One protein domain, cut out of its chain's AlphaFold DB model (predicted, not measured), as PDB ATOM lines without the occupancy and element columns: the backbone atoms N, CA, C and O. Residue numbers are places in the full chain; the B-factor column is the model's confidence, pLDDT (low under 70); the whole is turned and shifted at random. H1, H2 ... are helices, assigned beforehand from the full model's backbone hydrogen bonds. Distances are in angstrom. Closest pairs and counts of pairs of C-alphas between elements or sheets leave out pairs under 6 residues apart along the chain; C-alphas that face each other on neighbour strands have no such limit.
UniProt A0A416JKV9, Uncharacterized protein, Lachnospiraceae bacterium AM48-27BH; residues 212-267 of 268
ATOM      1  N   LEU A 212      67.329 -25.813  20.338       81.88
ATOM      2  CA  LEU A 212      66.707 -26.828  19.497       81.88
ATOM      3  C   LEU A 212      65.205 -26.953  19.782       81.88
ATOM      4  O   LEU A 212      64.413 -27.051  18.847       81.88
ATOM      5  N   LEU A 213      64.801 -26.879  21.054       86.38
ATOM      6  CA  LEU A 213      63.391 -26.864  21.443       86.38
ATOM      7  C   LEU A 213      62.684 -25.620  20.894       86.38
ATOM      8  O   LEU A 213      61.610 -25.736  20.318       86.38
ATOM      9  N   GLN A 214      63.311 -24.442  21.007       88.44
ATOM     10  CA  GLN A 214      62.747 -23.198  20.478       88.44
ATOM     11  C   GLN A 214      62.562 -23.233  18.960       88.44
ATOM     12  O   GLN A 214      61.561 -22.725  18.460       88.44
ATOM     13  N   ASP A 215      63.512 -23.801  18.222       89.31
ATOM     14  CA  ASP A 215      63.397 -23.898  16.768       89.31
ATOM     15  C   ASP A 215      62.373 -24.959  16.350       89.31
ATOM     16  O   ASP A 215      61.561 -24.699  15.463       89.31
ATOM     17  N   THR A 216      62.303 -26.087  17.064       90.00
ATOM     18  CA  THR A 216      61.285 -27.126  16.832       90.00
ATOM     19  C   THR A 216      59.871 -26.600  17.123       90.00
ATOM     20  O   THR A 216      58.950 -26.819  16.338       90.00
ATOM     21  N   ASP A 217      59.689 -25.830  18.202       92.94
ATOM     22  CA  ASP A 217      58.412 -25.182  18.528       92.94
ATOM     23  C   ASP A 217      57.997 -24.162  17.457       92.94
ATOM     24  O   ASP A 217      56.822 -24.100  17.082       92.94
ATOM     25  N   LYS A 218      58.946 -23.386  16.908       93.12
ATOM     26  CA  LYS A 218      58.670 -22.473  15.783       93.12
ATOM     27  C   LYS A 218      58.268 -23.235  14.525       93.12
ATOM     28  O   LYS A 218      57.349 -22.802  13.832       93.12
ATOM     29  N   GLU A 219      58.933 -24.345  14.215       94.12
ATOM     30  CA  GLU A 219      58.589 -25.187  13.065       94.12
ATOM     31  C   GLU A 219      57.183 -25.778  13.203       94.12
ATOM     32  O   GLU A 219      56.383 -25.674  12.271       94.12
ATOM     33  N   HIS A 220      56.840 -26.320  14.374       91.31
ATOM     34  CA  HIS A 220      55.493 -26.825  14.648       91.31
ATOM     35  C   HIS A 220      54.432 -25.728  14.575       91.31
ATOM     36  O   HIS A 220      53.365 -25.944  13.994       91.31
ATOM     37  N   LEU A 221      54.723 -24.541  15.109       93.44
ATOM     38  CA  LEU A 221      53.825 -23.395  15.025       93.44
ATOM     39  C   LEU A 221      53.613 -22.953  13.572       93.44
ATOM     40  O   LEU A 221      52.475 -22.747  13.155       93.44
ATOM     41  N   ASN A 222      54.680 -22.867  12.776       94.50
ATOM     42  CA  ASN A 222      54.586 -22.525  11.358       94.50
ATOM     43  C   ASN A 222      53.802 -23.577  10.564       94.50
ATOM     44  O   ASN A 222      52.981 -23.217   9.721       94.50
ATOM     45  N   ALA A 223      54.001 -24.865  10.852       94.31
ATOM     46  CA  ALA A 223      53.241 -25.943  10.225       94.31
ATOM     47  C   ALA A 223      51.741 -25.846  10.554       94.31
ATOM     48  O   ALA A 223      50.910 -25.909   9.647       94.31
ATOM     49  N   ALA A 224      51.395 -25.608  11.823       94.50
ATOM     50  CA  ALA A 224      50.010 -25.413  12.249       94.50
ATOM     51  C   ALA A 224      49.380 -24.164  11.609       94.50
ATOM     52  O   ALA A 224      48.233 -24.201  11.161       94.50
ATOM     53  N   LEU A 225      50.131 -23.063  11.503       93.75
ATOM     54  CA  LEU A 225      49.672 -21.857  10.812       93.75
ATOM     55  C   LEU A 225      49.414 -22.121   9.328       93.75
ATOM     56  O   LEU A 225      48.367 -21.722   8.818       93.75
ATOM     57  N   MET A 226      50.318 -22.819   8.634       93.94
ATOM     58  CA  MET A 226      50.111 -23.184   7.230       93.94
ATOM     59  C   MET A 226      48.871 -24.060   7.039       93.94
ATOM     60  O   MET A 226      48.114 -23.848   6.090       93.94
ATOM     61  N   GLU A 227      48.616 -24.999   7.950       93.81
ATOM     62  CA  GLU A 227      47.407 -25.819   7.912       93.81
ATOM     63  C   GLU A 227      46.144 -24.956   8.047       93.81
ATOM     64  O   GLU A 227      45.243 -25.051   7.209       93.81
ATOM     65  N   VAL A 228      46.111 -24.039   9.019       93.56
ATOM     66  CA  VAL A 228      44.991 -23.103   9.215       93.56
ATOM     67  C   VAL A 228      44.789 -22.199   7.996       93.56
ATOM     68  O   VAL A 228      43.652 -22.003   7.561       93.56
ATOM     69  N   HIS A 229      45.867 -21.678   7.407       93.25
ATOM     70  CA  HIS A 229      45.794 -20.867   6.191       93.25
ATOM     71  C   HIS A 229      45.237 -21.665   5.011       93.25
ATOM     72  O   HIS A 229      44.304 -21.207   4.351       93.25
ATOM     73  N   SER A 230      45.719 -22.891   4.804       92.12
ATOM     74  CA  SER A 230      45.208 -23.764   3.745       92.12
ATOM     75  C   SER A 230      43.727 -24.106   3.946       92.12
ATOM     76  O   SER A 230      42.949 -24.133   2.992       92.12
ATOM     77  N   PHE A 231      43.297 -24.310   5.195       93.56
ATOM     78  CA  PHE A 231      41.906 -24.583   5.532       93.56
ATOM     79  C   PHE A 231      41.007 -23.370   5.270       93.56
ATOM     80  O   PHE A 231      39.948 -23.505   4.651       93.56
ATOM     81  N   ARG A 232      41.456 -22.173   5.669       92.56
ATOM     82  CA  ARG A 232      40.785 -20.903   5.355       92.56
ATOM     83  C   ARG A 232      40.595 -20.748   3.850       92.56
ATOM     84  O   ARG A 232      39.489 -20.434   3.409       92.56
ATOM     85  N   ASP A 233      41.644 -20.981   3.068       90.25
ATOM     86  CA  ASP A 233      41.598 -20.797   1.619       90.25
ATOM     87  C   ASP A 233      40.609 -21.778   0.982       90.25
ATOM     88  O   ASP A 233      39.771 -21.373   0.175       90.25
ATOM     89  N   ARG A 234      40.582 -23.038   1.437       91.00
ATOM     90  CA  ARG A 234      39.582 -24.030   1.001       91.00
ATOM     91  C   ARG A 234      38.146 -23.584   1.289       91.00
ATOM     92  O   ARG A 234      37.290 -23.714   0.410       91.00
ATOM     93  N   ILE A 235      37.868 -23.035   2.475       91.00
ATOM     94  CA  ILE A 235      36.533 -22.504   2.804       91.00
ATOM     95  C   ILE A 235      36.186 -21.318   1.901       91.00
ATOM     96  O   ILE A 235      35.081 -21.268   1.359       91.00
ATOM     97  N   CYS A 236      37.121 -20.388   1.698       88.00
ATOM     98  CA  CYS A 236      36.913 -19.211   0.857       88.00
ATOM     99  C   CYS A 236      36.616 -19.600  -0.601       88.00
ATOM    100  O   CYS A 236      35.645 -19.114  -1.185       88.00
ATOM    101  N   HIS A 237      37.385 -20.535  -1.169       83.00
ATOM    102  CA  HIS A 237      37.132 -21.075  -2.507       83.00
ATOM    103  C   HIS A 237      35.764 -21.750  -2.605       83.00
ATOM    104  O   HIS A 237      35.037 -21.514  -3.570       83.00
ATOM    105  N   THR A 238      35.374 -22.529  -1.594       85.31
ATOM    106  CA  THR A 238      34.067 -23.205  -1.567       85.31
ATOM    107  C   THR A 238      32.917 -22.197  -1.504       85.31
ATOM    108  O   THR A 238      31.955 -22.305  -2.260       85.31
ATOM    109  N   ALA A 239      33.024 -21.174  -0.655       84.38
ATOM    110  CA  ALA A 239      32.014 -20.125  -0.544       84.38
ATOM    111  C   ALA A 239      31.872 -19.325  -1.850       84.38
ATOM    112  O   ALA A 239      30.755 -19.058  -2.289       84.38
ATOM    113  N   ARG A 240      32.994 -18.984  -2.498       77.44
ATOM    114  CA  ARG A 240      33.001 -18.296  -3.800       77.44
ATOM    115  C   ARG A 240      32.396 -19.159  -4.906       77.44
ATOM    116  O   ARG A 240      31.615 -18.644  -5.695       77.44
ATOM    117  N   TYR A 241      32.705 -20.455  -4.930       79.06
ATOM    118  CA  TYR A 241      32.115 -21.404  -5.876       79.06
ATOM    119  C   TYR A 241      30.589 -21.480  -5.729       79.06
ATOM    120  O   TYR A 241      29.872 -21.300  -6.710       79.06
ATOM    121  N   LEU A 242      30.084 -21.633  -4.498       79.38
ATOM    122  CA  LEU A 242      28.641 -21.654  -4.222       79.38
ATOM    123  C   LEU A 242      27.953 -20.326  -4.573       79.38
ATOM    124  O   LEU A 242      26.812 -20.304  -5.033       79.38
ATOM    125  N   LEU A 243      28.635 -19.198  -4.360       75.44
ATOM    126  CA  LEU A 243      28.117 -17.877  -4.710       75.44
ATOM    127  C   LEU A 243      28.077 -17.671  -6.233       75.44
ATOM    128  O   LEU A 243      27.095 -17.137  -6.744       75.44
ATOM    129  N   ALA A 244      29.083 -18.156  -6.964       68.50
ATOM    130  CA  ALA A 244      29.106 -18.158  -8.425       68.50
ATOM    131  C   ALA A 244      28.007 -19.050  -9.026       68.50
ATOM    132  O   ALA A 244      27.309 -18.621  -9.947       68.50
ATOM    133  N   GLU A 245      27.797 -20.245  -8.466       70.88
ATOM    134  CA  GLU A 245      26.699 -21.144  -8.845       70.88
ATOM    135  C   GLU A 245      25.336 -20.456  -8.682       70.88
ATOM    136  O   GLU A 245      24.479 -20.536  -9.561       70.88
ATOM    137  N   LYS A 246      25.156 -19.694  -7.596       72.31
ATOM    138  CA  LYS A 246      23.913 -18.964  -7.318       72.31
ATOM    139  C   LYS A 246      23.688 -17.739  -8.219       72.31
ATOM    140  O   LYS A 246      22.539 -17.348  -8.407       72.31
ATOM    141  N   ILE A 247      24.748 -17.118  -8.747       69.06
ATOM    142  CA  ILE A 247      24.667 -15.905  -9.589       69.06
ATOM    143  C   ILE A 247      24.511 -16.236 -11.088       69.06
ATOM    144  O   ILE A 247      24.028 -15.391 -11.837       69.06
ATOM    145  N   ALA A 248      24.847 -17.458 -11.523       59.84
ATOM    146  CA  ALA A 248      24.584 -17.980 -12.872       59.84
ATOM    147  C   ALA A 248      24.986 -17.033 -14.031       59.84
ATOM    148  O   ALA A 248      24.249 -16.891 -15.006       59.84
ATOM    149  N   ASN A 249      26.159 -16.387 -13.940       57.53
ATOM    150  CA  ASN A 249      26.705 -15.553 -15.017       57.53
ATOM    151  C   ASN A 249      28.184 -15.927 -15.291       57.53
ATOM    152  O   ASN A 249      29.021 -15.758 -14.401       57.53
ATOM    153  N   PRO A 250      28.528 -16.474 -16.475       57.47
ATOM    154  CA  PRO A 250      29.834 -17.098 -16.738       57.47
ATOM    155  C   PRO A 250      31.016 -16.116 -16.810       57.47
ATOM    156  O   PRO A 250      32.159 -16.525 -16.623       57.47
ATOM    157  N   GLU A 251      30.768 -14.826 -17.039       54.00
ATOM    158  CA  GLU A 251      31.823 -13.812 -17.207       54.00
ATOM    159  C   GLU A 251      32.416 -13.351 -15.860       54.00
ATOM    160  O   GLU A 251      33.626 -13.155 -15.742       54.00
ATOM    161  N   ALA A 252      31.601 -13.339 -14.797       55.03
ATOM    162  CA  ALA A 252      32.041 -13.035 -13.432       55.03
ATOM    163  C   ALA A 252      32.955 -14.124 -12.840       55.03
ATOM    164  O   ALA A 252      33.775 -13.840 -11.972       55.03
ATOM    165  N   ILE A 253      32.842 -15.371 -13.314       55.06
ATOM    166  CA  ILE A 253      33.657 -16.508 -12.854       55.06
ATOM    167  C   ILE A 253      35.119 -16.335 -13.287       55.06
ATOM    168  O   ILE A 253      36.028 -16.617 -12.509       55.06
ATOM    169  N   THR A 254      35.351 -15.826 -14.499       59.44
ATOM    170  CA  THR A 254      36.696 -15.613 -15.056       59.44
ATOM    171  C   THR A 254      37.414 -14.445 -14.376       59.44
ATOM    172  O   THR A 254      38.606 -14.542 -14.096       59.44
ATOM    173  N   GLU A 255      36.696 -13.372 -14.035       61.72
ATOM    174  CA  GLU A 255      37.260 -12.214 -13.324       61.72
ATOM    175  C   GLU A 255      37.632 -12.556 -11.866       61.72
ATOM    176  O   GLU A 255      38.705 -12.187 -11.386       61.72
ATOM    177  N   LEU A 256      36.808 -13.367 -11.189       57.06
ATOM    178  CA  LEU A 256      37.066 -13.849  -9.822       57.06
ATOM    179  C   LEU A 256      38.212 -14.869  -9.747       57.06
ATOM    180  O   LEU A 256      38.919 -14.928  -8.743       57.06
ATOM    181  N   LEU A 257      38.406 -15.676 -10.796       58.69
ATOM    182  CA  LEU A 257      39.574 -16.553 -10.935       58.69
ATOM    183  C   LEU A 257      40.842 -15.774 -11.310       58.69
ATOM    184  O   LEU A 257      41.925 -16.127 -10.848       58.69
ATOM    185  N   GLY A 258      40.711 -14.691 -12.079       59.22
ATOM    186  CA  GLY A 258      41.810 -13.782 -12.405       59.22
ATOM    187  C   GLY A 258      42.375 -13.055 -11.181       59.22
ATOM    188  O   GLY A 258      43.593 -12.969 -11.038       59.22
ATOM    189  N   SER A 259      41.522 -12.616 -10.246       57.19
ATOM    190  CA  SER A 259      41.975 -11.923  -9.027       57.19
ATOM    191  C   SER A 259      42.728 -12.830  -8.037       57.19
ATOM    192  O   SER A 259      43.426 -12.338  -7.152       57.19
ATOM    193  N   ILE A 260      42.604 -14.159  -8.167       57.09
ATOM    194  CA  ILE A 260      43.351 -15.142  -7.361       57.09
ATOM    195  C   ILE A 260      44.838 -15.133  -7.739       57.09
ATOM    196  O   ILE A 260      45.681 -15.248  -6.854       57.09
ATOM    197  N   ALA A 261      45.168 -14.954  -9.023       52.75
ATOM    198  CA  ALA A 261      46.556 -14.941  -9.484       52.75
ATOM    199  C   ALA A 261      47.332 -13.721  -8.954       52.75
ATOM    200  O   ALA A 261      48.510 -13.837  -8.615       52.75
ATOM    201  N   THR A 262      46.662 -12.574  -8.817       52.19
ATOM    202  CA  THR A 262      47.274 -11.323  -8.344       52.19
ATOM    203  C   THR A 262      47.474 -11.273  -6.827       52.19
ATOM    204  O   THR A 262      48.465 -10.710  -6.368       52.19
ATOM    205  N   ASP A 263      46.594 -11.889  -6.029       50.69
ATOM    206  CA  ASP A 263      46.754 -11.907  -4.564       50.69
ATOM    207  C   ASP A 263      47.843 -12.890  -4.103       50.69
ATOM    208  O   ASP A 263      48.519 -12.637  -3.108       50.69
ATOM    209  N   THR A 264      48.087 -13.976  -4.844       48.81
ATOM    210  CA  THR A 264      49.193 -14.904  -4.546       48.81
ATOM    211  C   THR A 264      50.585 -14.334  -4.842       48.81
ATOM    212  O   THR A 264      51.567 -14.833  -4.296       48.81
ATOM    213  N   GLU A 265      50.695 -13.289  -5.670       43.97
ATOM    214  CA  GLU A 265      51.972 -12.611  -5.952       43.97
ATOM    215  C   GLU A 265      52.377 -11.607  -4.856       43.97
ATOM    216  O   GLU A 265      53.567 -11.379  -4.657       43.97
ATOM    217  N   ASN A 266      51.421 -11.074  -4.087       42.12
ATOM    218  CA  ASN A 266      51.668 -10.073  -3.038       42.12
ATOM    219  C   ASN A 266      51.980 -10.664  -1.643       42.12
ATOM    220  O   ASN A 266      52.102  -9.910  -0.679       42.12
ATOM    221  N   VAL A 267      52.089 -11.994  -1.515       45.59
ATOM    222  CA  VAL A 267      52.351 -12.705  -0.237       45.59
ATOM    223  C   VAL A 267      53.688 -13.480  -0.259       45.59
ATOM    224  O   VAL A 267      53.949 -14.304   0.615       45.59
TER     225      VAL A 267
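AT A GLANCE: This is residues 212 to 267 of the 268 residues of an uncharacterized protein of Lachnospiraceae bacterium AM48-27BH (UniProt A0A416JKV9). One long, straight helix, H1, makes the whole length of this model, and a shorter helix, H2, folds back beside its last part like the short arm of a narrow V. The far part of H1, residues 212 to 236, sticks out with nothing beside it. The printed part has 56 residues with two named helices, H1 then H2, and no named strand; the class is all helix. It is extended, with a radius of gyration of the C-alphas of 16.5 A, a rod spanning 54 by 21 by 7 A.

HOW THE PARTS SIT: H1, residues 212 to 247, and H2, residues 250 to 265, are close but not clearly touching, with 2 pairs of C-alphas within 8 A. The closest C-alphas, those of Ala 244 and Ile 253, are 6.6 A apart. The helices run opposite ways at a shallow tilt of 16 degrees, their centres 19.1 A apart. Every O i to N i+4 pair is within hydrogen-bond range in H1, but 6 of 12 in H2, beside 6 of 13 O i to N i+3 pairs.

IN THESE COORDINATES: H1 measures 52.3 A from C-alpha 212 at (66.707, -26.828, 19.497) to C-alpha 247. H2 measures 25.0 A and ends at C-alpha 265, (51.972, -12.611, -5.952).

THE WHOLE: The C-alphas farthest apart, of Leu 212 and Asn 249, are 54.0 A apart. The printed part has no cut, and the link from H1 to H2 is tight. Residues 244 and 247 to 267 have pLDDT under 70.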